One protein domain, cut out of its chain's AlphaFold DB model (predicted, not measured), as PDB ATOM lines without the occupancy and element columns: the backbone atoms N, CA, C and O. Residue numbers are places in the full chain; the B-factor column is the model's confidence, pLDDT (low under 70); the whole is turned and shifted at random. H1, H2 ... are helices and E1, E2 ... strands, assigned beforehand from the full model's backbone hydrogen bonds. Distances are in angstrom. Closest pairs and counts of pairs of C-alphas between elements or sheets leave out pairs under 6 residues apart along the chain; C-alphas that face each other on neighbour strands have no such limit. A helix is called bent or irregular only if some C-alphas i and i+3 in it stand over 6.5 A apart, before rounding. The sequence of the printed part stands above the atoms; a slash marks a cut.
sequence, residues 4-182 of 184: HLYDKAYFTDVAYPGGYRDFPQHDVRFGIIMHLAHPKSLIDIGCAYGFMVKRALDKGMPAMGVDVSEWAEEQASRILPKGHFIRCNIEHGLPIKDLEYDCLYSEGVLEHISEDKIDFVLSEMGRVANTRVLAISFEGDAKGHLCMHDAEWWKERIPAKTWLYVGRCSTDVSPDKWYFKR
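This is residues 4 to 182 of the 184 residues of the protein "Putative methyltransferase" of viral metagenome (UniProt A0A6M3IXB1). A twisted sheet of seven strands forms the middle of a three-layered body, with H2, H3 and H4 over one face and H5 and H6 over the other. H1 sits off the sheet, near H4, and the hairpin E6 and E7 closes one edge. The printed part has 179 residues with six named helices and seven named strands, in the order H1 H2 E1 H3 E2 H4 E3 E4 H5 E5 H6 E6 E7. The sheet, E3 E2 E1 E4 E5 E6 E7, is mixed, and the class is mixed, helices and strands. The whole is compact, with a radius of gyration of the C-alphas of 15.0 A and spans of 38 by 38 by 32 A.

H1, residues 8 to 14, begins at C-alpha 8 (6.243, -3.481, 86.869) and is only just irregular: C-alphas 11 and 14 are 6.7 A apart. H2, residues 24 to 37, is 20.3 A long. E1 (42 to 45), H3 (51 to 58), E2 (63 to 67), H4 (70 to 76) and E3 (85 to 87) follow. E4, residues 101 to 107, is 17.0 A long. H5, residues 115 to 128, is 20.6 A long and irregular: C-alphas 116 and 119 are 7.3 A apart. E5, residues 129 to 136, is 18.3 A long. H6 (151 to 157), E6 (162 to 166) and E7 (179 to 181) come last; E7 ends at C-alpha 181 (0.556, 16.533, 116.351).

Neighbours from E3 to E6 are parallel, with N 86 and O 65 at 2.8 A, N 64 and O 42 at 2.9 A, N 105 and O 43 at 2.8 A, N 133 and O 104 at 2.8 A, and N 163 and O 132 at 2.8 A. E6 and E7 are antiparallel, N 164 and O 179 at 2.8 A. E1-H3-E2, E2-H4-E3, E4-H5-E5 and E5-H6-E6 are strand-helix-strand units, parallel neighbours joined through a helix, with right-handed crossovers. H2 touches H3 with residues 26 to 30 alone; the closest C-alphas, of His 26 and Met 52, are 6.5 A apart. H5 and H6 are close but not clearly touching, as are H1 and H4. Every O i to N i+4 pair is within hydrogen-bond range in H2, H3, H4 and H6, against 2 of 3 in H1 and 8 of 10 in H5.

The farthest C-alphas, of Gly 18 and Arg 182, are 39.8 A apart. The printed part has no cut. The links E3 to E4, E5 to H6 and E6 to E7 are long. Mean pLDDT of the printed part is 91.8; residues 138 to 144, 168 to 173 and 175 are under 70.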
ATOM      1  N   HIS A   4       8.251   6.653  86.167       79.06
ATOM      2  CA  HIS A   4       8.901   5.507  85.528       79.06
ATOM      3  C   HIS A   4       9.708   4.625  86.494       79.06
ATOM      4  O   HIS A   4      10.043   3.507  86.127       79.06
ATOM      5  N   LEU A   5      10.028   5.101  87.706       83.81
ATOM      6  CA  LEU A   5      10.682   4.274  88.727       83.81
ATOM      7  C   LEU A   5       9.711   3.305  89.415       83.81
ATOM      8  O   LEU A   5      10.163   2.356  90.047       83.81
ATOM      9  N   TYR A   6       8.401   3.529  89.285       89.38
ATOM     10  CA  TYR A   6       7.342   2.721  89.895       89.38
ATOM     11  C   TYR A   6       6.649   1.873  88.827       89.38
ATOM     12  O   TYR A   6       5.433   1.921  88.647       89.38
ATOM     13  N   ASP A   7       7.440   1.145  88.051       91.56
ATOM     14  CA  ASP A   7       6.968   0.281  86.974       91.56
ATOM     15  C   ASP A   7       6.671  -1.145  87.470       91.56
ATOM     16  O   ASP A   7       6.665  -1.442  88.665       91.56
ATOM     17  N   LYS A   8       6.437  -2.069  86.538       92.94
ATOM     18  CA  LYS A   8       6.243  -3.481  86.869       92.94
ATOM     19  C   LYS A   8       7.396  -4.057  87.700       92.94
ATOM     20  O   LYS A   8       7.124  -4.743  88.680       92.94
ATOM     21  N   ALA A   9       8.648  -3.785  87.327       91.38
ATOM     22  CA  ALA A   9       9.819  -4.351  87.994       91.38
ATOM     23  C   ALA A   9       9.939  -3.856  89.441       91.38
ATOM     24  O   ALA A   9      10.317  -4.633  90.321       91.38
ATOM     25  N   TYR A  10       9.549  -2.603  89.711       90.00
ATOM     26  CA  TYR A  10       9.424  -2.090  91.078       90.00
ATOM     27  C   TYR A  10       8.539  -2.998  91.939       90.00
ATOM     28  O   TYR A  10       8.966  -3.456  93.004       90.00
ATOM     29  N   PHE A  11       7.336  -3.312  91.449       91.56
ATOM     30  CA  PHE A  11       6.356  -4.095  92.196       91.56
ATOM     31  C   PHE A  11       6.575  -5.612  92.142       91.56
ATOM     32  O   PHE A  11       5.999  -6.309  92.974       91.56
ATOM     33  N   THR A  12       7.351  -6.154  91.200       90.94
ATOM     34  CA  THR A  12       7.578  -7.609  91.097       90.94
ATOM     35  C   THR A  12       8.898  -8.080  91.689       90.94
ATOM     36  O   THR A  12       8.950  -9.200  92.200       90.94
ATOM     37  N   ASP A  13       9.938  -7.241  91.646       84.69
ATOM     38  CA  ASP A  13      11.315  -7.696  91.860       84.69
ATOM     39  C   ASP A  13      12.158  -6.752  92.728       84.69
ATOM     40  O   ASP A  13      12.893  -7.222  93.595       84.69
ATOM     41  N   VAL A  14      12.078  -5.431  92.515       84.31
ATOM     42  CA  VAL A  14      13.019  -4.471  93.126       84.31
ATOM     43  C   VAL A  14      12.643  -4.128  94.564       84.31
ATOM     44  O   VAL A  14      13.446  -4.350  95.468       84.31
ATOM     45  N   ALA A  15      11.449  -3.569  94.780       82.56
ATOM     46  CA  ALA A  15      10.996  -3.186  96.119       82.56
ATOM     47  C   ALA A  15      10.353  -4.368  96.857       82.56
ATOM     48  O   ALA A  15      10.469  -4.485  98.076       82.56
ATOM     49  N   TYR A  16       9.724  -5.275  96.106       82.94
ATOM     50  CA  TYR A  16       9.001  -6.421  96.646       82.94
ATOM     51  C   TYR A  16       9.468  -7.723  95.989       82.94
ATOM     52  O   TYR A  16       8.792  -8.223  95.089       82.94
ATOM     53  N   PRO A  17      10.595  -8.313  96.434       78.94
ATOM     54  CA  PRO A  17      11.018  -9.627  95.963       78.94
ATOM     55  C   PRO A  17       9.903 -10.666  96.156       78.94
ATOM     56  O   PRO A  17       9.477 -10.942  97.280       78.94
ATOM     57  N   GLY A  18       9.413 -11.244  95.056       83.44
ATOM     58  CA  GLY A  18       8.273 -12.170  95.072       83.44
ATOM     59  C   GLY A  18       6.900 -11.510  94.902       83.44
ATOM     60  O   GLY A  18       5.880 -12.169  95.128       83.44
ATOM     61  N   GLY A  19       6.876 -10.242  94.489       89.62
ATOM     62  CA  GLY A  19       5.687  -9.504  94.093       89.62
ATOM     63  C   GLY A  19       4.945  -8.829  95.240       89.62
ATOM     64  O   GLY A  19       4.609  -9.452  96.251       89.62
ATOM     65  N   TYR A  20       4.613  -7.556  95.034       93.19
ATOM     66  CA  TYR A  20       3.630  -6.844  95.833       93.19
ATOM     67  C   TYR A  20       2.277  -7.552  95.724       93.19
ATOM     68  O   TYR A  20       1.820  -7.912  94.635       93.19
ATOM     69  N   ARG A  21       1.653  -7.795  96.872       94.88
ATOM     70  CA  ARG A  21       0.406  -8.551  97.005       94.88
ATOM     71  C   ARG A  21      -0.316  -8.122  98.269       94.88
ATOM     72  O   ARG A  21       0.200  -7.311  99.032       94.88
ATOM     73  N   ASP A  22      -1.492  -8.687  98.508       95.38
ATOM     74  CA  ASP A  22      -2.201  -8.415  99.749       95.38
ATOM     75  C   ASP A  22      -1.478  -9.080 100.927       95.38
ATOM     76  O   ASP A  22      -1.526 -10.298 101.115       95.38
ATOM     77  N   PHE A  23      -0.728  -8.282 101.678       91.62
ATOM     78  CA  PHE A  23       0.026  -8.727 102.836       91.62
ATOM     79  C   PHE A  23      -0.830  -8.634 104.113       91.62
ATOM     80  O   PHE A  23      -1.579  -7.667 104.262       91.62
ATOM     81  N   PRO A  24      -0.679  -9.555 105.089       90.81
ATOM     82  CA  PRO A  24      -1.374  -9.468 106.384       90.81
ATOM     83  C   PRO A  24      -1.157  -8.137 107.121       90.81
ATOM     84  O   PRO A  24      -1.997  -7.691 107.901       90.81
ATOM     85  N   GLN A  25      -0.030  -7.476 106.858       87.44
ATOM     86  CA  GLN A  25       0.308  -6.159 107.385       87.44
ATOM     87  C   GLN A  25      -0.722  -5.090 106.999       87.44
ATOM     88  O   GLN A  25      -0.943  -4.175 107.788       87.44
ATOM     89  N   HIS A  26      -1.390  -5.209 105.847       92.81
ATOM     90  CA  HIS A  26      -2.440  -4.271 105.452       92.81
ATOM     91  C   HIS A  26      -3.658  -4.350 106.384       92.81
ATOM     92  O   HIS A  26      -4.231  -3.317 106.717       92.81
ATOM     93  N   ASP A  27      -4.034  -5.540 106.874       93.69
ATOM     94  CA  ASP A  27      -5.123  -5.678 107.853       93.69
ATOM     95  C   ASP A  27      -4.761  -5.043 109.190       93.69
ATOM     96  O   ASP A  27      -5.559  -4.304 109.773       93.69
ATOM     97  N   VAL A  28      -3.529  -5.280 109.648       91.69
ATOM     98  CA  VAL A  28      -3.021  -4.661 110.874       91.69
ATOM     99  C   VAL A  28      -3.019  -3.142 110.729       91.69
ATOM    100  O   VAL A  28      -3.552  -2.436 111.584       91.69
ATOM    101  N   ARG A  29      -2.478  -2.625 109.620       91.62
ATOM    102  CA  ARG A  29      -2.395  -1.186 109.385       91.62
ATOM    103  C   ARG A  29      -3.769  -0.547 109.243       91.62
ATOM    104  O   ARG A  29      -3.993   0.528 109.790       91.62
ATOM    105  N   PHE A  30      -4.708  -1.224 108.590       95.81
ATOM    106  CA  PHE A  30      -6.079  -0.746 108.481       95.81
ATOM    107  C   PHE A  30      -6.740  -0.671 109.863       95.81
ATOM    108  O   PHE A  30      -7.367   0.334 110.191       95.81
ATOM    109  N   GLY A  31      -6.529  -1.678 110.718       94.88
ATOM    110  CA  GLY A  31      -6.964  -1.651 112.116       94.88
ATOM    111  C   GLY A  31      -6.396  -0.464 112.901       94.88
ATOM    112  O   GLY A  31      -7.143   0.205 113.616       94.88
ATOM    113  N   ILE A  32      -5.110  -0.149 112.713       93.38
ATOM    114  CA  ILE A  32      -4.461   1.025 113.319       93.38
ATOM    115  C   ILE A  32      -5.132   2.323 112.857       93.38
ATOM    116  O   ILE A  32      -5.485   3.151 113.693       93.38
ATOM    117  N   ILE A  33      -5.359   2.499 111.551       95.12
ATOM    118  CA  ILE A  33      -6.029   3.695 111.012       95.12
ATOM    119  C   ILE A  33      -7.419   3.857 111.642       95.12
ATOM    120  O   ILE A  33      -7.759   4.944 112.115       95.12
ATOM    121  N   MET A  34      -8.196   2.771 111.713       96.00
ATOM    122  CA  MET A  34      -9.520   2.788 112.339       96.00
ATOM    123  C   MET A  34      -9.456   3.173 113.820       96.00
ATOM    124  O   MET A  34     -10.299   3.941 114.277       96.00
ATOM    125  N   HIS A  35      -8.456   2.677 114.552       94.19
ATOM    126  CA  HIS A  35      -8.277   2.957 115.976       94.19
ATOM    127  C   HIS A  35      -7.794   4.387 116.261       94.19
ATOM    128  O   HIS A  35      -8.263   5.022 117.200       94.19
ATOM    129  N   LEU A  36      -6.856   4.910 115.470       93.88
ATOM    130  CA  LEU A  36      -6.250   6.220 115.717       93.88
ATOM    131  C   LEU A  36      -7.130   7.372 115.221       93.88
ATOM    132  O   LEU A  36      -7.271   8.392 115.898       93.88
ATOM    133  N   ALA A  37      -7.706   7.228 114.026       94.69
ATOM    134  CA  ALA A  37      -8.366   8.327 113.324       94.69
ATOM    135  C   ALA A  37      -9.893   8.201 113.265       94.69
ATOM    136  O   ALA A  37     -10.555   9.219 113.079       94.69
ATOM    137  N   HIS A  38     -10.450   6.997 113.450       95.75
ATOM    138  CA  HIS A  38     -11.888   6.715 113.318       95.75
ATOM    139  C   HIS A  38     -12.512   7.328 112.042       95.75
ATOM    140  O   HIS A  38     -13.482   8.088 112.136       95.75
ATOM    141  N   PRO A  39     -11.944   7.041 110.855       97.12
ATOM    142  CA  PRO A  39     -12.372   7.659 109.609       97.12
ATOM    143  C   PRO A  39     -13.795   7.251 109.217       97.12
ATOM    144  O   PRO A  39     -14.254   6.142 109.504       97.12
ATOM    145  N   LYS A  40     -14.478   8.154 108.518       98.00
ATOM    146  CA  LYS A  40     -15.741   7.947 107.799       98.00
ATOM    147  C   LYS A  40     -15.530   7.999 106.287       98.00
ATOM    148  O   LYS A  40     -16.431   7.590 105.562       98.00
ATOM    149  N   SER A  41     -14.382   8.474 105.809       98.69
ATOM    150  CA  SER A  41     -13.887   8.320 104.446       98.69
ATOM    151  C   SER A  41     -12.354   8.200 104.427       98.69
ATOM    152  O   SER A  41     -11.659   8.522 105.384       98.69
ATOM    153  N   LEU A  42     -11.776   7.655 103.360       98.69
ATOM    154  CA  LEU A  42     -10.326   7.440 103.312       98.69
ATOM    155  C   LEU A  42      -9.755   7.805 101.952       98.69
ATOM    156  O   LEU A  42     -10.195   7.277 100.937       98.69
ATOM    157  N   ILE A  43      -8.723   8.638 101.935       98.81
ATOM    158  CA  ILE A  43      -7.842   8.742 100.774       98.81
ATOM    159  C   ILE A  43      -6.477   8.152 101.111       98.81
ATOM    160  O   ILE A  43      -5.891   8.483 102.141       98.81
ATOM    161  N   ASP A  44      -5.996   7.253 100.262       98.75
ATOM    162  CA  ASP A  44      -4.704   6.583 100.402       98.75
ATOM    163  C   ASP A  44      -3.732   7.116  99.341       98.75
ATOM    164  O   ASP A  44      -3.967   6.941  98.143       98.75
ATOM    165  N   ILE A  45      -2.680   7.813  99.770       98.44
ATOM    166  CA  ILE A  45      -1.650   8.370  98.887       98.44
ATOM    167  C   ILE A  45      -0.469   7.406  98.819       98.44
ATOM    168  O   ILE A  45       0.163   7.139  99.843       98.44
ATOM    169  N   GLY A  46      -0.133   6.975  97.601       97.00
ATOM    170  CA  GLY A  46       0.789   5.865  97.350       97.00
ATOM    171  C   GLY A  46       0.107   4.516  97.539       97.00
ATOM    172  O   GLY A  46       0.685   3.604  98.123       97.00
ATOM    173  N   CYS A  47      -1.149   4.400  97.098       98.00
ATOM    174  CA  CYS A  47      -1.992   3.249  97.414       98.00
ATOM    175  C   CYS A  47      -1.558   1.933  96.746       98.00
ATOM    176  O   CYS A  47      -2.145   0.882  97.031       98.00
ATOM    177  N   ALA A  48      -0.568   1.968  95.841       97.31
ATOM    178  CA  ALA A  48      -0.137   0.835  95.039       97.31
ATOM    179  C   ALA A  48      -1.347   0.131  94.400       97.31
ATOM    180  O   ALA A  48      -2.123   0.736  93.669       97.31
ATOM    181  N   TYR A  49      -1.559  -1.154  94.680       98.06
ATOM    182  CA  TYR A  49      -2.672  -1.910  94.095       98.06
ATOM    183  C   TYR A  49      -4.031  -1.640  94.776       98.06
ATOM    184  O   TYR A  49      -5.039  -2.232  94.393       98.06
ATOM    185  N   GLY A  50      -4.080  -0.769  95.790       98.38
ATOM    186  CA  GLY A  50      -5.314  -0.311  96.428       98.38
ATOM    187  C   GLY A  50      -5.818  -1.174  97.584       98.38
ATOM    188  O   GLY A  50      -6.998  -1.124  97.923       98.38
ATOM    189  N   PHE A  51      -4.970  -1.981  98.219       98.25
ATOM    190  CA  PHE A  51      -5.409  -2.922  99.260       98.25
ATOM    191  C   PHE A  51      -6.021  -2.251 100.501       98.25
ATOM    192  O   PHE A  51      -6.915  -2.826 101.128       98.25
ATOM    193  N   MET A  52      -5.597  -1.034 100.843       98.06
ATOM    194  CA  MET A  52      -6.186  -0.259 101.942       98.06
ATOM    195  C   MET A  52      -7.533   0.349 101.541       98.06
ATOM    196  O   MET A  52      -8.499   0.286 102.305       98.06
ATOM    197  N   VAL A  53      -7.627   0.853 100.307       98.75
ATOM    198  CA  VAL A  53      -8.870   1.359  99.706       98.75
ATOM    199  C   VAL A  53      -9.923   0.256  99.667       98.75
ATOM    200  O   VAL A  53     -11.050   0.462 100.110       98.75
ATOM    201  N   LYS A  54      -9.549  -0.952  99.226       98.69
ATOM    202  CA  LYS A  54     -10.446  -2.112  99.198       98.69
ATOM    203  C   LYS A  54     -11.039  -2.403 100.580       98.69
ATOM    204  O   LYS A  54     -12.248  -2.561 100.702       98.69
ATOM    205  N   ARG A  55     -10.206  -2.422 101.628       98.44
ATOM    206  CA  ARG A  55     -10.642  -2.670 103.015       98.44
ATOM    207  C   ARG A  55     -11.631  -1.624 103.520       98.44
ATOM    208  O   ARG A  55     -12.577  -1.975 104.224       98.44
ATOM    209  N   ALA A  56     -11.432  -0.357 103.156       98.56
ATOM    210  CA  ALA A  56     -12.386   0.704 103.458       98.56
ATOM    211  C   ALA A  56     -13.734   0.459 102.761       98.56
ATOM    212  O   ALA A  56     -14.776   0.424 103.419       98.56
ATOM    213  N   LEU A  57     -13.706   0.207 101.449       98.69
ATOM    214  CA  LEU A  57     -14.911  -0.024 100.650       98.69
ATOM    215  C   LEU A  57     -15.688  -1.264 101.103       98.69
ATOM    216  O   LEU A  57     -16.909  -1.200 101.226       98.69
ATOM    217  N   ASP A  58     -14.999  -2.359 101.434       98.38
ATOM    218  CA  ASP A  58     -15.611  -3.586 101.966       98.38
ATOM    219  C   ASP A  58     -16.368  -3.335 103.287       98.38
ATOM    220  O   ASP A  58     -17.295  -4.069 103.630       98.38
ATOM    221  N   LYS A  59     -15.997  -2.286 104.036       97.62
ATOM    222  CA  LYS A  59     -16.685  -1.836 105.258       97.62
ATOM    223  C   LYS A  59     -17.757  -0.773 105.004       97.62
ATOM    224  O   LYS A  59     -18.307  -0.232 105.961       97.62
ATOM    225  N   GLY A  60     -18.060  -0.466 103.744       98.19
ATOM    226  CA  GLY A  60     -19.009   0.579 103.362       98.19
ATOM    227  C   GLY A  60     -18.486   2.002 103.576       98.19
ATOM    228  O   GLY A  60     -19.279   2.941 103.579       98.19
ATOM    229  N   MET A  61     -17.174   2.176 103.770       98.19
ATOM    230  CA  MET A  61     -16.542   3.482 103.934       98.19
ATOM    231  C   MET A  61     -16.112   4.032 102.565       98.19
ATOM    232  O   MET A  61     -15.328   3.369 101.884       98.19
ATOM    233  N   PRO A  62     -16.575   5.231 102.150       98.56
ATOM    234  CA  PRO A  62     -16.101   5.886 100.935       98.56
ATOM    235  C   PRO A  62     -14.580   6.015 100.930       98.56
ATOM    236  O   PRO A  62     -14.003   6.546 101.879       98.56
ATOM    237  N   ALA A  63     -13.929   5.547  99.868       98.75
ATOM    238  CA  ALA A  63     -12.478   5.612  99.786       98.75
ATOM    239  C   ALA A  63     -11.946   5.804  98.367       98.75
ATOM    240  O   ALA A  63     -12.604   5.432  97.397       98.75
ATOM    241  N   MET A  64     -10.743   6.362  98.265       98.81
ATOM    242  CA  MET A  64     -10.033   6.619  97.016       98.81
ATOM    243  C   MET A  64      -8.550   6.301  97.171       98.81
ATOM    244  O   MET A  64      -7.932   6.675  98.164       98.81
ATOM    245  N   GLY A  65      -7.975   5.638  96.174       98.75
ATOM    246  CA  GLY A  65      -6.533   5.469  96.049       98.75
ATOM    247  C   GLY A  65      -5.930   6.487  95.095       98.75
ATOM    248  O   GLY A  65      -6.509   6.770  94.045       98.75
ATOM    249  N   VAL A  66      -4.761   7.014  95.435       98.69
ATOM    250  CA  VAL A  66      -3.932   7.802  94.525       98.69
ATOM    251  C   VAL A  66      -2.561   7.155  94.430       98.69
ATOM    252  O   VAL A  66      -1.930   6.881  95.448       98.69
ATOM    253  N   ASP A  67      -2.081   6.935  93.214       98.38
ATOM    254  CA  ASP A  67      -0.713   6.486  92.965       98.38
ATOM    255  C   ASP A  67      -0.191   7.088  91.656       98.38
ATOM    256  O   ASP A  67      -0.967   7.452  90.774       98.38
ATOM    257  N   VAL A  68       1.125   7.207  91.503       97.12
ATOM    258  CA  VAL A  68       1.728   7.739  90.274       97.12
ATOM    259  C   VAL A  68       1.860   6.669  89.182       97.12
ATOM    260  O   VAL A  68       1.991   6.994  87.998       97.12
ATOM    261  N   SER A  69       1.849   5.393  89.569       97.00
ATOM    262  CA  SER A  69       2.181   4.266  88.707       97.00
ATOM    263  C   SER A  69       1.023   3.842  87.799       97.00
ATOM    264  O   SER A  69      -0.073   3.520  88.254       97.00
ATOM    265  N   GLU A  70       1.298   3.766  86.495       96.75
ATOM    266  CA  GLU A  70       0.402   3.142  85.509       96.75
ATOM    267  C   GLU A  70       0.252   1.637  85.758       96.75
ATOM    268  O   GLU A  70      -0.844   1.094  85.677       96.75
ATOM    269  N   TRP A  71       1.330   0.961  86.162       96.75
ATOM    270  CA  TRP A  71       1.258  -0.454  86.519       96.75
ATOM    271  C   TRP A  71       0.362  -0.692  87.741       96.75
ATOM    272  O   TRP A  71      -0.436  -1.632  87.756       96.75
ATOM    273  N   ALA A  72       0.464   0.167  88.760       97.56
ATOM    274  CA  ALA A  72      -0.405   0.102  89.928       97.56
ATOM    275  C   ALA A  72      -1.875   0.342  89.554       97.56
ATOM    276  O   ALA A  72      -2.729  -0.409  90.017       97.56
ATOM    277  N   GLU A  73      -2.162   1.299  88.662       98.06
ATOM    278  CA  GLU A  73      -3.507   1.538  88.110       98.06
ATOM    279  C   GLU A  73      -4.079   0.277  87.442       98.06
ATOM    280  O   GLU A  73      -5.206  -0.141  87.733       98.06
ATOM    281  N   GLU A  74      -3.286  -0.387  86.593       97.56
ATOM    282  CA  GLU A  74      -3.688  -1.630  85.932       97.56
ATOM    283  C   GLU A  74      -4.016  -2.741  86.937       97.56
ATOM    284  O   GLU A  74      -5.027  -3.435  86.779       97.56
ATOM    285  N   GLN A  75      -3.200  -2.924  87.979       98.06
ATOM    286  CA  GLN A  75      -3.469  -3.938  89.003       98.06
ATOM    287  C   GLN A  75      -4.667  -3.559  89.881       98.06
ATOM    288  O   GLN A  75      -5.529  -4.404  90.132       98.06
ATOM    289  N   ALA A  76      -4.771  -2.292  90.285       98.25
ATOM    290  CA  ALA A  76      -5.882  -1.773  91.074       98.25
ATOM    291  C   ALA A  76      -7.221  -1.950  90.349       98.25
ATOM    292  O   ALA A  76      -8.209  -2.299  90.988       98.25
ATOM    293  N   SER A  77      -7.263  -1.834  89.016       97.88
ATOM    294  CA  SER A  77      -8.483  -2.056  88.217       97.88
ATOM    295  C   SER A  77      -9.090  -3.464  88.352       97.88
ATOM    296  O   SER A  77     -10.265  -3.668  88.043       97.88
ATOM    297  N   ARG A  78      -8.301  -4.443  88.815       97.56
ATOM    298  CA  ARG A  78      -8.727  -5.831  89.063       97.56
ATOM    299  C   ARG A  78      -9.197  -6.056  90.501       97.56
ATOM    300  O   ARG A  78      -9.823  -7.075  90.780       97.56
ATOM    301  N   ILE A  79      -8.851  -5.143  91.405       97.81
ATOM    302  CA  ILE A  79      -9.062  -5.251  92.853       97.81
ATOM    303  C   ILE A  79     -10.179  -4.313  93.309       97.81
ATOM    304  O   ILE A  79     -11.006  -4.688  94.141       97.81
ATOM    305  N   LEU A  80     -10.198  -3.096  92.772       98.50
ATOM    306  CA  LEU A  80     -11.103  -2.023  93.150       98.50
ATOM    307  C   LEU A  80     -12.259  -1.894  92.155       98.50
ATOM    308  O   LEU A  80     -12.077  -2.094  90.951       98.50
ATOM    309  N   PRO A  81     -13.449  -1.478  92.619       97.75
ATOM    310  CA  PRO A  81     -14.498  -1.029  91.718       97.75
ATOM    311  C   PRO A  81     -14.039   0.192  90.904       97.75
ATOM    312  O   PRO A  81     -13.184   0.972  91.331       97.75
ATOM    313  N   LYS A  82     -14.639   0.388  89.723       97.06
ATOM    314  CA  LYS A  82     -14.336   1.542  88.863       97.06
ATOM    315  C   LYS A  82     -14.545   2.859  89.617       97.06
ATOM    316  O   LYS A  82     -15.571   3.036  90.263       97.06
ATOM    317  N   GLY A  83     -13.605   3.791  89.457       97.00
ATOM    318  CA  GLY A  83     -13.689   5.135  90.037       97.00
ATOM    319  C   GLY A  83     -13.110   5.282  91.447       97.00
ATOM    320  O   GLY A  83     -13.289   6.336  92.040       97.00
ATOM    321  N   HIS A  84     -12.411   4.270  91.972       98.56
ATOM    322  CA  HIS A  84     -11.756   4.314  93.291       98.56
ATOM    323  C   HIS A  84     -10.224   4.392  93.223       98.56
ATOM    324  O   HIS A  84      -9.536   4.116  94.206       98.56
ATOM    325  N   PHE A  85      -9.690   4.765  92.061       98.75
ATOM    326  CA  PHE A  85      -8.267   4.971  91.835       98.75
ATOM    327  C   PHE A  85      -8.059   6.192  90.938       98.75
ATOM    328  O   PHE A  85      -8.768   6.356  89.943       98.75
ATOM    329  N   ILE A  86      -7.072   7.021  91.269       98.38
ATOM    330  CA  ILE A  86      -6.619   8.151  90.459       98.38
ATOM    331  C   ILE A  86      -5.117   8.012  90.237       98.38
ATOM    332  O   ILE A  86      -4.337   8.035  91.191       98.38
ATOM    333  N   ARG A  87      -4.696   7.955  88.969       97.81
ATOM    334  CA  ARG A  87      -3.278   8.062  88.636       97.81
ATOM    335  C   ARG A  87      -2.824   9.521  88.682       97.81
ATOM    336  O   ARG A  87      -3.200  10.318  87.823       97.81
ATOM    337  N   CYS A  88      -2.032   9.888  89.685       97.19
ATOM    338  CA  CYS A  88      -1.574  11.259  89.897       97.19
ATOM    339  C   CYS A  88      -0.255  11.301  90.683       97.19
ATOM    340  O   CYS A  88      -0.013  10.485  91.569       97.19
ATOM    341  N   ASN A  89       0.596  12.282  90.371       96.56
ATOM    342  CA  ASN A  89       1.780  12.595  91.166       96.56
ATOM    343  C   ASN A  89       1.433  13.692  92.181       96.56
ATOM    344  O   ASN A  89       1.177  14.829  91.783       96.56
ATOM    345  N   ILE A  90       1.491  13.373  93.476       96.50
ATOM    346  CA  ILE A  90       1.184  14.329  94.548       96.50
ATOM    347  C   ILE A  90       2.067  15.587  94.517       96.50
ATOM    348  O   ILE A  90       1.616  16.658  94.913       96.50
ATOM    349  N   GLU A  91       3.283  15.516  93.967       95.75
ATOM    350  CA  GLU A  91       4.169  16.683  93.817       95.75
ATOM    351  C   GLU A  91       3.646  17.749  92.840       95.75
ATOM    352  O   GLU A  91       4.231  18.827  92.728       95.75
ATOM    353  N   HIS A  92       2.562  17.464  92.115       95.62
ATOM    354  CA  HIS A  92       1.897  18.403  91.207       95.62
ATOM    355  C   HIS A  92       0.503  18.822  91.693       95.62
ATOM    356  O   HIS A  92      -0.207  19.522  90.973       95.62
ATOM    357  N   GLY A  93       0.132  18.436  92.917       96.44
ATOM    358  CA  GLY A  93      -1.201  18.643  93.472       96.44
ATOM    359  C   GLY A  93      -2.157  17.501  93.133       96.44
ATOM    360  O   GLY A  93      -1.964  16.752  92.177       96.44
ATOM    361  N   LEU A  94      -3.199  17.364  93.946       97.56
ATOM    362  CA  LEU A  94      -4.204  16.318  93.838       97.56
ATOM    363  C   LEU A  94      -5.488  16.881  93.212       97.56
ATOM    364  O   LEU A  94      -5.961  17.939  93.637       97.56
ATOM    365  N   PRO A  95      -6.130  16.170  92.266       97.06
ATOM    366  CA  PRO A  95      -7.415  16.562  91.684       97.06
ATOM    367  C   PRO A  95      -8.585  16.253  92.638       97.06
ATOM    368  O   PRO A  95      -9.580  15.645  92.255       97.06
ATOM    369  N   ILE A  96      -8.436  16.647  93.899       97.94
ATOM    370  CA  ILE A  96      -9.336  16.373  95.018       97.94
ATOM    371  C   ILE A  96      -9.703  17.708  95.657       97.94
ATOM    372  O   ILE A  96      -8.854  18.596  95.767       97.94
ATOM    373  N   LYS A  97     -10.958  17.887  96.063       98.00
ATOM    374  CA  LYS A  97     -11.414  19.133  96.687       98.00
ATOM    375  C   LYS A  97     -10.872  19.266  98.109       98.00
ATOM    376  O   LYS A  97     -10.479  18.289  98.744       98.00
ATOM    377  N   ASP A  98     -10.868  20.497  98.602       98.19
ATOM    378  CA  ASP A  98     -10.508  20.785  99.987       98.19
ATOM    379  C   ASP A  98     -11.414  19.992 100.932       98.19
ATOM    380  O   ASP A  98     -12.639  20.046 100.815       98.19
ATOM    381  N   LEU A  99     -10.797  19.277 101.875       97.44
ATOM    382  CA  LEU A  99     -11.475  18.496 102.912       97.44
ATOM    383  C   LEU A  99     -12.526  17.508 102.368       97.44
ATOM    384  O   LEU A  99     -13.535  17.252 103.026       97.44
ATOM    385  N   GLU A 100     -12.302  16.954 101.173       98.12
ATOM    386  CA  GLU A 100     -13.197  15.959 100.566       98.12
ATOM    387  C   GLU A 100     -13.197  14.629 101.333       98.12
ATOM    388  O   GLU A 100     -14.219  13.942 101.392       98.12
ATOM    389  N   TYR A 101     -12.070  14.291 101.966       98.44
ATOM    390  CA  TYR A 101     -11.928  13.113 102.816       98.44
ATOM    391  C   TYR A 101     -11.694  13.532 104.263       98.44
ATOM    392  O   TYR A 101     -11.068  14.556 104.537       98.44
ATOM    393  N   ASP A 102     -12.182  12.756 105.224       97.62
ATOM    394  CA  ASP A 102     -11.935  13.072 106.630       97.62
ATOM    395  C   ASP A 102     -10.573  12.559 107.119       97.62
ATOM    396  O   ASP A 102      -9.937  13.231 107.943       97.62
ATOM    397  N   CYS A 103     -10.086  11.452 106.554       98.50
ATOM    398  CA  CYS A 103      -8.771  10.893 106.820       98.50
ATOM    399  C   CYS A 103      -7.958  10.669 105.542       98.50
ATOM    400  O   CYS A 103      -8.416  10.043 104.585       98.50
ATOM    401  N   LEU A 104      -6.705  11.115 105.582       98.69
ATOM    402  CA  LEU A 104      -5.673  10.736 104.626       98.69
ATOM    403  C   LEU A 104      -4.719   9.738 105.274       98.69
ATOM    404  O   LEU A 104      -4.229   9.973 106.379       98.69
ATOM    405  N   TYR A 105      -4.434   8.648 104.580       98.44
ATOM    406  CA  TYR A 105      -3.372   7.721 104.933       98.44
ATOM    407  C   TYR A 105      -2.284   7.742 103.859       98.44
ATOM    408  O   TYR A 105      -2.557   7.976 102.683       98.44
ATOM    409  N   SER A 106      -1.040   7.569 104.287       97.38
ATOM    410  CA  SER A 106       0.090   7.385 103.389       97.38
ATOM    411  C   SER A 106       1.192   6.640 104.126       97.38
ATOM    412  O   SER A 106       1.535   6.978 105.266       97.38
ATOM    413  N   GLU A 107       1.739   5.620 103.481       93.69
ATOM    414  CA  GLU A 107       2.880   4.864 103.972       93.69
ATOM    415  C   GLU A 107       3.898   4.701 102.857       93.69
ATOM    416  O   GLU A 107       3.535   4.350 101.738       93.69
ATOM    417  N   GLY A 108       5.172   4.933 103.164       90.19
ATOM    418  CA  GLY A 108       6.226   4.632 102.204       90.19
ATOM    419  C   GLY A 108       6.313   5.608 101.030       90.19
ATOM    420  O   GLY A 108       6.833   5.228  99.991       90.19
ATOM    421  N   VAL A 109       5.756   6.820 101.141       92.94
ATOM    422  CA  VAL A 109       5.745   7.816 100.050       92.94
ATOM    423  C   VAL A 109       6.688   8.974 100.324       92.94
ATOM    424  O   VAL A 109       7.436   9.375  99.435       92.94
ATOM    425  N   LEU A 110       6.638   9.545 101.529       93.94
ATOM    426  CA  LEU A 110       7.317  10.803 101.844       93.94
ATOM    427  C   LEU A 110       8.842  10.684 101.745       93.94
ATOM    428  O   LEU A 110       9.496  11.638 101.335       93.94
ATOM    429  N   GLU A 111       9.398   9.508 102.025       90.12
ATOM    430  CA  GLU A 111      10.820   9.204 101.848       90.12
ATOM    431  C   GLU A 111      11.284   9.273 100.383       90.12
ATOM    432  O   GLU A 111      12.468   9.486 100.128       90.12
ATOM    433  N   HIS A 112      10.375   9.146  99.412       90.06
ATOM    434  CA  HIS A 112      10.673   9.223  97.977       90.06
ATOM    435  C   HIS A 112      10.459  10.611  97.362       90.06
ATOM    436  O   HIS A 112      10.762  10.819  96.184       90.06
ATOM    437  N   ILE A 113       9.922  11.556  98.129       92.44
ATOM    438  CA  ILE A 113       9.720  12.936  97.694       92.44
ATOM    439  C   ILE A 113      11.020  13.704  97.934       92.44
ATOM    440  O   ILE A 113      11.672  13.519  98.960       92.44
ATOM    441  N   SER A 114      11.431  14.560  96.998       91.56
ATOM    442  CA  SER A 114      12.612  15.400  97.215       91.56
ATOM    443  C   SER A 114      12.358  16.416  98.330       91.56
ATOM    444  O   SER A 114      11.252  16.940  98.467       91.56
ATOM    445  N   GLU A 115      13.380  16.707  99.138       92.50
ATOM    446  CA  GLU A 115      13.240  17.570 100.320       92.50
ATOM    447  C   GLU A 115      12.613  18.941  99.995       92.50
ATOM    448  O   GLU A 115      11.752  19.413 100.735       92.50
ATOM    449  N   ASP A 116      12.953  19.535  98.845       94.31
ATOM    450  CA  ASP A 116      12.414  20.821  98.375       94.31
ATOM    451  C   ASP A 116      10.903  20.800  98.069       94.31
ATOM    452  O   ASP A 116      10.280  21.854  97.924       94.31
ATOM    453  N   LYS A 117      10.298  19.610  97.969       96.31
ATOM    454  CA  LYS A 117       8.865  19.404  97.713       96.31
ATOM    455  C   LYS A 117       8.081  18.965  98.942       96.31
ATOM    456  O   LYS A 117       6.852  18.994  98.888       96.31
ATOM    457  N   ILE A 118       8.745  18.601 100.040       96.12
ATOM    458  CA  ILE A 118       8.083  18.059 101.233       96.12
ATOM    459  C   ILE A 118       7.043  19.022 101.795       96.12
ATOM    460  O   ILE A 118       5.908  18.613 102.029       96.12
ATOM    461  N   ASP A 119       7.380  20.302 101.943       96.81
ATOM    462  CA  ASP A 119       6.448  21.281 102.513       96.81
ATOM    463  C   ASP A 119       5.196  21.458 101.639       96.81
ATOM    464  O   ASP A 119       4.079  21.546 102.154       96.81
ATOM    465  N   PHE A 120       5.360  21.439 100.312       97.88
ATOM    466  CA  PHE A 120       4.236  21.474  99.377       97.88
ATOM    467  C   PHE A 120       3.366  20.217  99.502       97.88
ATOM    468  O   PHE A 120       2.153  20.326  99.661       97.88
ATOM    469  N   VAL A 121       3.975  19.029  99.484       98.12
ATOM    470  CA  VAL A 121       3.252  17.752  99.586       98.12
ATOM    471  C   VAL A 121       2.502  17.642 100.915       98.12
ATOM    472  O   VAL A 121       1.332  17.268 100.929       98.12
ATOM    473  N   LEU A 122       3.126  18.019 102.032       97.75
ATOM    474  CA  LEU A 122       2.483  18.023 103.346       97.75
ATOM    475  C   LEU A 122       1.339  19.042 103.422       97.75
ATOM    476  O   LEU A 122       0.302  18.750 104.023       97.75
ATOM    477  N   SER A 123       1.499  20.214 102.799       97.44
ATOM    478  CA  SER A 123       0.422  21.201 102.672       97.44
ATOM    479  C   SER A 123      -0.756  20.635 101.879       97.44
ATOM    480  O   SER A 123      -1.896  20.733 102.332       97.44
ATOM    481  N   GLU A 124      -0.485  19.956 100.767       98.25
ATOM    482  CA  GLU A 124      -1.505  19.344  99.915       98.25
ATOM    483  C   GLU A 124      -2.240  18.188 100.615       98.25
ATOM    484  O   GLU A 124      -3.470  18.121 100.592       98.25
ATOM    485  N   MET A 125      -1.520  17.331 101.347       98.12
ATOM    486  CA  MET A 125      -2.128  16.320 102.226       98.12
ATOM    487  C   MET A 125      -2.992  16.958 103.331       98.12
ATOM    488  O   MET A 125      -4.007  16.396 103.752       98.12
ATOM    489  N   GLY A 126      -2.588  18.131 103.825       97.19
ATOM    490  CA  GLY A 126      -3.344  18.942 104.780       97.19
ATOM    491  C   GLY A 126      -4.598  19.593 104.189       97.19
ATOM    492  O   GLY A 126      -5.580  19.768 104.906       97.19
ATOM    493  N   ARG A 127      -4.578  19.933 102.897       97.88
ATOM    494  CA  ARG A 127      -5.708  20.521 102.164       97.88
ATOM    495  C   ARG A 127      -6.809  19.494 101.915       97.88
ATOM    496  O   ARG A 127      -7.986  19.797 102.088       97.88
ATOM    497  N   VAL A 128      -6.430  18.278 101.522       97.88
ATOM    498  CA  VAL A 128      -7.375  17.229 101.106       97.88
ATOM    499  C   VAL A 128      -8.124  16.580 102.273       97.88
ATOM    500  O   VAL A 128      -9.285  16.204 102.111       97.88
ATOM    501  N   ALA A 129      -7.498  16.461 103.445       97.69
ATOM    502  CA  ALA A 129      -8.132  15.874 104.625       97.69
ATOM    503  C   ALA A 129      -7.848  16.680 105.889       97.69
ATOM    504  O   ALA A 129      -6.884  17.429 105.947       97.69
ATOM    505  N   ASN A 130      -8.656  16.530 106.942       91.00
ATOM    506  CA  ASN A 130      -8.423  17.229 108.218       91.00
ATOM    507  C   ASN A 130      -7.629  16.387 109.220       91.00
ATOM    508  O   ASN A 130      -6.959  16.962 110.075       91.00
ATOM    509  N   THR A 131      -7.691  15.059 109.121       97.62
ATOM    510  CA  THR A 131      -6.894  14.120 109.916       97.62
ATOM    511  C   THR A 131      -5.978  13.331 108.985       97.62
ATOM    512  O   THR A 131      -6.374  12.974 107.877       97.62
ATOM    513  N   ARG A 132      -4.748  13.055 109.422       98.00
ATOM    514  CA  ARG A 132      -3.796  12.221 108.676       98.00
ATOM    515  C   ARG A 132      -3.238  11.099 109.534       98.00
ATOM    516  O   ARG A 132      -3.034  11.289 110.734       98.00
ATOM    517  N   VAL A 133      -2.923   9.978 108.898       97.12
ATOM    518  CA  VAL A 133      -2.119   8.889 109.456       97.12
ATOM    519  C   VAL A 133      -0.962   8.636 108.494       97.12
ATOM    520  O   VAL A 133      -1.165   8.117 107.401       97.12
ATOM    521  N   LEU A 134       0.244   9.041 108.883       96.25
ATOM    522  CA  LEU A 134       1.443   8.976 108.050       96.25
ATOM    523  C   LEU A 134       2.436   7.980 108.645       96.25
ATOM    524  O   LEU A 134       2.719   8.026 109.843       96.25
ATOM    525  N   ALA A 135       2.979   7.105 107.807       93.12
ATOM    526  CA  ALA A 135       4.046   6.191 108.178       93.12
ATOM    527  C   ALA A 135       5.240   6.350 107.234       93.12
ATOM    528  O   ALA A 135       5.092   6.261 106.019       93.12
ATOM    529  N   ILE A 136       6.417   6.589 107.805       90.31
ATOM    530  CA  ILE A 136       7.646   6.871 107.058       90.31
ATOM    531  C   ILE A 136       8.701   5.840 107.450       90.31
ATOM    532  O   ILE A 136       8.966   5.644 108.641       90.31
ATOM    533  N   SER A 137       9.313   5.180 106.469       80.56
ATOM    534  CA  SER A 137      10.300   4.130 106.720       80.56
ATOM    535  C   SER A 137      11.698   4.710 106.911       80.56
ATOM    536  O   SER A 137      12.212   5.419 106.052       80.56
ATOM    537  N   PHE A 138      12.335   4.390 108.046       66.94
ATOM    538  CA  PHE A 138      13.559   5.073 108.487       66.94
ATOM    539  C   PHE A 138      14.878   4.299 108.350       66.94
ATOM    540  O   PHE A 138      15.931   4.828 108.695       66.94
ATOM    541  N   GLU A 139      14.871   3.059 107.856       54.47
ATOM    542  CA  GLU A 139      16.103   2.257 107.798       54.47
ATOM    543  C   GLU A 139      16.602   1.980 106.381       54.47
ATOM    544  O   GLU A 139      15.958   1.274 105.606       54.47
ATOM    545  N   GLY A 140      17.846   2.409 106.142       52.38
ATOM    546  CA  GLY A 140      18.720   1.889 105.096       52.38
ATOM    547  C   GLY A 140      18.715   2.694 103.802       52.38
ATOM    548  O   GLY A 140      17.771   3.414 103.495       52.38
ATOM    549  N   ASP A 141      19.801   2.535 103.046       48.72
ATOM    550  CA  ASP A 141      20.044   3.069 101.700       48.72
ATOM    551  C   ASP A 141      19.122   2.379 100.669       48.72
ATOM    552  O   ASP A 141      19.551   1.713  99.722       48.72
ATOM    553  N   ALA A 142      17.814   2.416 100.933       57.28
ATOM    554  CA  ALA A 142      16.800   1.858 100.066       57.28
ATOM    555  C   ALA A 142      16.769   2.694  98.784       57.28
ATOM    556  O   ALA A 142      16.583   3.913  98.800       57.28
ATOM    557  N   LYS A 143      17.013   2.022  97.655       62.91
ATOM    558  CA  LYS A 143      17.117   2.661  96.340       62.91
ATOM    559  C   LYS A 143      15.906   3.563  96.086       62.91
ATOM    560  O   LYS A 143      14.778   3.084  96.028       62.91
ATOM    561  N   GLY A 144      16.170   4.851  95.877       66.81
ATOM    562  CA  GLY A 144      15.153   5.841  95.522       66.81
ATOM    563  C   GLY A 144      14.589   6.654  96.688       66.81
ATOM    564  O   GLY A 144      13.674   7.439  96.450       66.81
ATOM    565  N   HIS A 145      15.094   6.504  97.916       79.69
ATOM    566  CA  HIS A 145      14.787   7.449  98.994       79.69
ATOM    567  C   HIS A 145      15.527   8.774  98.740       79.69
ATOM    568  O   HIS A 145      16.739   8.786  98.531       79.69
ATOM    569  N   LEU A 146      14.791   9.884  98.723       83.00
ATOM    570  CA  LEU A 146      15.291  11.236  98.455       83.00
ATOM    571  C   LEU A 146      15.262  12.136  99.698       83.00
ATOM    572  O   LEU A 146      16.024  13.099  99.756       83.00
ATOM    573  N   CYS A 147      14.409  11.838 100.683       85.81
ATOM    574  CA  CYS A 147      14.262  12.628 101.904       85.81
ATOM    575  C   CYS A 147      14.357  11.727 103.143       85.81
ATOM    576  O   CYS A 147      13.388  11.088 103.549       85.81
ATOM    577  N   MET A 148      15.550  11.677 103.742       85.12
ATOM    578  CA  MET A 148      15.860  10.839 104.905       85.12
ATOM    579  C   MET A 148      16.276  11.716 106.092       85.12
ATOM    580  O   MET A 148      17.448  12.051 106.238       85.12
ATOM    581  N   HIS A 149      15.312  12.072 106.946       89.38
ATOM    582  CA  HIS A 149      15.518  12.891 108.152       89.38
ATOM    583  C   HIS A 149      14.843  12.304 109.375       89.38
ATOM    584  O   HIS A 149      13.769  11.735 109.244       89.38
ATOM    585  N   ASP A 150      15.446  12.449 110.552       87.94
ATOM    586  CA  ASP A 150      14.974  11.794 111.773       87.94
ATOM    587  C   ASP A 150      13.518  12.121 112.165       87.94
ATOM    588  O   ASP A 150      12.833  12.982 111.605       87.94
ATOM    589  N   ALA A 151      13.016  11.395 113.165       88.69
ATOM    590  CA  ALA A 151      11.646  11.563 113.620       88.69
ATOM    591  C   ALA A 151      11.337  12.995 114.098       88.69
ATOM    592  O   ALA A 151      10.196  13.429 113.944       88.69
ATOM    593  N   GLU A 152      12.299  13.730 114.664       92.25
ATOM    594  CA  GLU A 152      12.066  15.104 115.128       92.25
ATOM    595  C   GLU A 152      11.863  16.054 113.947       92.25
ATOM    596  O   GLU A 152      10.892  16.817 113.934       92.25
ATOM    597  N   TRP A 153      12.672  15.921 112.897       93.75
ATOM    598  CA  TRP A 153      12.525  16.704 111.671       93.75
ATOM    599  C   TRP A 153      11.134  16.553 111.038       93.75
ATOM    600  O   TRP A 153      10.519  17.548 110.634       93.75
ATOM    601  N   TRP A 154      10.604  15.323 110.997       94.12
ATOM    602  CA  TRP A 154       9.249  15.066 110.501       94.12
ATOM    603  C   TRP A 154       8.182  15.652 111.421       94.12
ATOM    604  O   TRP A 154       7.263  16.310 110.930       94.12
ATOM    605  N   LYS A 155       8.299  15.471 112.745       94.38
ATOM    606  CA  LYS A 155       7.348  16.019 113.734       94.38
ATOM    607  C   LYS A 155       7.203  17.535 113.609       94.38
ATOM    608  O   LYS A 155       6.090  18.064 113.718       94.38
ATOM    609  N   GLU A 156       8.294  18.243 113.331       94.31
ATOM    610  CA  GLU A 156       8.288  19.693 113.122       94.31
ATOM    611  C   GLU A 156       7.475  20.113 111.887       94.31
ATOM    612  O   GLU A 156       6.737  21.102 111.959       94.31
ATOM    613  N   ARG A 157       7.512  19.327 110.804       94.50
ATOM    614  CA  ARG A 157       6.946  19.686 109.489       94.50
ATOM    615  C   ARG A 157       5.548  19.168 109.211       94.50
ATOM    616  O   ARG A 157       4.780  19.851 108.540       94.50
ATOM    617  N   ILE A 158       5.180  17.999 109.741       95.25
ATOM    618  CA  ILE A 158       3.850  17.430 109.480       95.25
ATOM    619  C   ILE A 158       2.733  18.419 109.860       95.25
ATOM    620  O   ILE A 158       2.884  19.179 110.824       95.25
ATOM    621  N   PRO A 159       1.583  18.420 109.167       94.56
ATOM    622  CA  PRO A 159       0.459  19.263 109.550       94.56
ATOM    623  C   PRO A 159      -0.052  18.910 110.954       94.56
ATOM    624  O   PRO A 159       0.118  17.785 111.431       94.56
ATOM    625  N   ALA A 160      -0.736  19.843 111.618       95.38
ATOM    626  CA  ALA A 160      -1.517  19.517 112.816       95.38
ATOM    627  C   ALA A 160      -2.552  18.417 112.520       95.38
ATOM    628  O   ALA A 160      -2.888  18.185 111.367       95.38
ATOM    629  N   LYS A 161      -3.091  17.756 113.546       96.75
ATOM    630  CA  LYS A 161      -4.020  16.616 113.435       96.75
ATOM    631  C   LYS A 161      -3.465  15.464 112.590       96.75
ATOM    632  O   LYS A 161      -4.162  14.881 111.763       96.75
ATOM    633  N   THR A 162      -2.195  15.154 112.802       97.69
ATOM    634  CA  THR A 162      -1.502  14.074 112.101       97.69
ATOM    635  C   THR A 162      -0.983  13.077 113.119       97.69
ATOM    636  O   THR A 162      -0.264  13.462 114.042       97.69
ATOM    637  N   TRP A 163      -1.355  11.814 112.940       96.75
ATOM    638  CA  TRP A 163      -0.673  10.673 113.531       96.75
ATOM    639  C   TRP A 163       0.531  10.329 112.662       96.75
ATOM    640  O   TRP A 163       0.395  10.201 111.448       96.75
ATOM    641  N   LEU A 164       1.697  10.197 113.278       95.19
ATOM    642  CA  LEU A 164       2.960   9.941 112.609       95.19
ATOM    643  C   LEU A 164       3.653   8.743 113.243       95.19
ATOM    644  O   LEU A 164       3.898   8.718 114.452       95.19
ATOM    645  N   TYR A 165       4.024   7.795 112.397       93.12
ATOM    646  CA  TYR A 165       4.962   6.733 112.707       93.12
ATOM    647  C   TYR A 165       6.214   6.895 111.847       93.12
ATOM    648  O   TYR A 165       6.122   7.133 110.644       93.12
ATOM    649  N   VAL A 166       7.383   6.753 112.466       89.44
ATOM    650  CA  VAL A 166       8.675   6.755 111.774       89.44
ATOM    651  C   VAL A 166       9.415   5.482 112.179       89.44
ATOM    652  O   VAL A 166       9.739   5.305 113.353       89.44
ATOM    653  N   GLY A 167       9.630   4.566 111.233       82.75
ATOM    654  CA  GLY A 167      10.236   3.256 111.485       82.75
ATOM    655  C   GLY A 167       9.942   2.226 110.391       82.75
ATOM    656  O   GLY A 167       9.161   2.469 109.484       82.75
ATOM    657  N   ARG A 168      10.590   1.057 110.457       66.94
ATOM    658  CA  ARG A 168      10.632   0.078 109.351       66.94
ATOM    659  C   ARG A 168       9.320  -0.666 109.087       66.94
ATOM    660  O   ARG A 168       9.109  -1.134 107.978       66.94
ATOM    661  N   CYS A 169       8.496  -0.834 110.115       64.19
ATOM    662  CA  CYS A 169       7.154  -1.412 110.066       64.19
ATOM    663  C   CYS A 169       6.656  -1.484 111.511       64.19
ATOM    664  O   CYS A 169       7.304  -2.124 112.342       64.19
ATOM    665  N   SER A 170       5.513  -0.872 111.821       58.31
ATOM    666  CA  SER A 170       4.814  -1.150 113.076       58.31
ATOM    667  C   SER A 170       3.568  -1.968 112.798       58.31
ATOM    668  O   SER A 170       2.712  -1.583 111.997       58.31
ATOM    669  N   THR A 171       3.474  -3.099 113.488       66.69
ATOM    670  CA  THR A 171       2.218  -3.830 113.701       66.69
ATOM    671  C   THR A 171       1.611  -3.504 115.067       66.69
ATOM    672  O   THR A 171       0.557  -4.025 115.419       66.69
ATOM    673  N   ASP A 172       2.275  -2.635 115.833       65.88
ATOM    674  CA  ASP A 172       1.854  -2.234 117.160       65.88
ATOM    675  C   ASP A 172       0.731  -1.203 117.052       65.88
ATOM    676  O   ASP A 172       0.889  -0.112 116.489       65.88
ATOM    677  N   VAL A 173      -0.422  -1.594 117.585       67.81
ATOM    678  CA  VAL A 173      -1.633  -0.775 117.659       67.81
ATOM    679  C   VAL A 173      -1.585   0.230 118.807       67.81
ATOM    680  O   VAL A 173      -2.489   1.057 118.930       67.81
ATOM    681  N   SER A 174      -0.553   0.165 119.651       73.62
ATOM    682  CA  SER A 174      -0.430   1.003 120.836       73.62
ATOM    683  C   SER A 174      -0.158   2.465 120.442       73.62
ATOM    684  O   SER A 174       0.786   2.746 119.693       73.62
ATOM    685  N   PRO A 175      -0.965   3.430 120.931       68.44
ATOM    686  CA  PRO A 175      -0.821   4.836 120.559       68.44
ATOM    687  C   PRO A 175       0.517   5.473 120.955       68.44
ATOM    688  O   PRO A 175       0.898   6.471 120.364       68.44
ATOM    689  N   ASP A 176       1.250   4.927 121.926       79.25
ATOM    690  CA  ASP A 176       2.564   5.428 122.359       79.25
ATOM    691  C   ASP A 176       3.659   5.253 121.293       79.25
ATOM    692  O   ASP A 176       4.672   5.953 121.326       79.25
ATOM    693  N   LYS A 177       3.444   4.368 120.310       85.25
ATOM    694  CA  LYS A 177       4.311   4.230 119.130       85.25
ATOM    695  C   LYS A 177       4.037   5.272 118.051       85.25
ATOM    696  O   LYS A 177       4.851   5.419 117.140       85.25
ATOM    697  N   TRP A 178       2.917   5.986 118.145       92.25
ATOM    698  CA  TRP A 178       2.479   6.968 117.164       92.25
ATOM    699  C   TRP A 178       2.487   8.364 117.777       92.25
ATOM    700  O   TRP A 178       1.819   8.657 118.765       92.25
ATOM    701  N   TYR A 179       3.222   9.280 117.161       94.50
ATOM    702  CA  TYR A 179       3.191  10.675 117.567       94.50
ATOM    703  C   TYR A 179       1.936  11.355 117.014       94.50
ATOM    704  O   TYR A 179       1.696  11.306 115.812       94.50
ATOM    705  N   PHE A 180       1.167  12.044 117.859       96.12
ATOM    706  CA  PHE A 180       0.062  12.886 117.401       96.12
ATOM    707  C   PHE A 180       0.396  14.372 117.511       96.12
ATOM    708  O   PHE A 180       0.545  14.909 118.614       96.12
ATOM    709  N   LYS A 181       0.424  15.073 116.373       96.19
ATOM    710  CA  LYS A 181       0.556  16.533 116.351       96.19
ATOM    711  C   LYS A 181      -0.797  17.186 116.581       96.19
ATOM    712  O   LYS A 181      -1.695  17.073 115.752       96.19
ATOM    713  N   ARG A 182      -0.953  17.913 117.685       93.25
ATOM    714  CA  ARG A 182      -2.180  18.674 117.973       93.25
ATOM    715  C   ARG A 182      -2.221  19.981 117.173       93.25
ATOM    716  O   ARG A 182      -1.186  20.485 116.744       93.25
TER     717      ARG A 182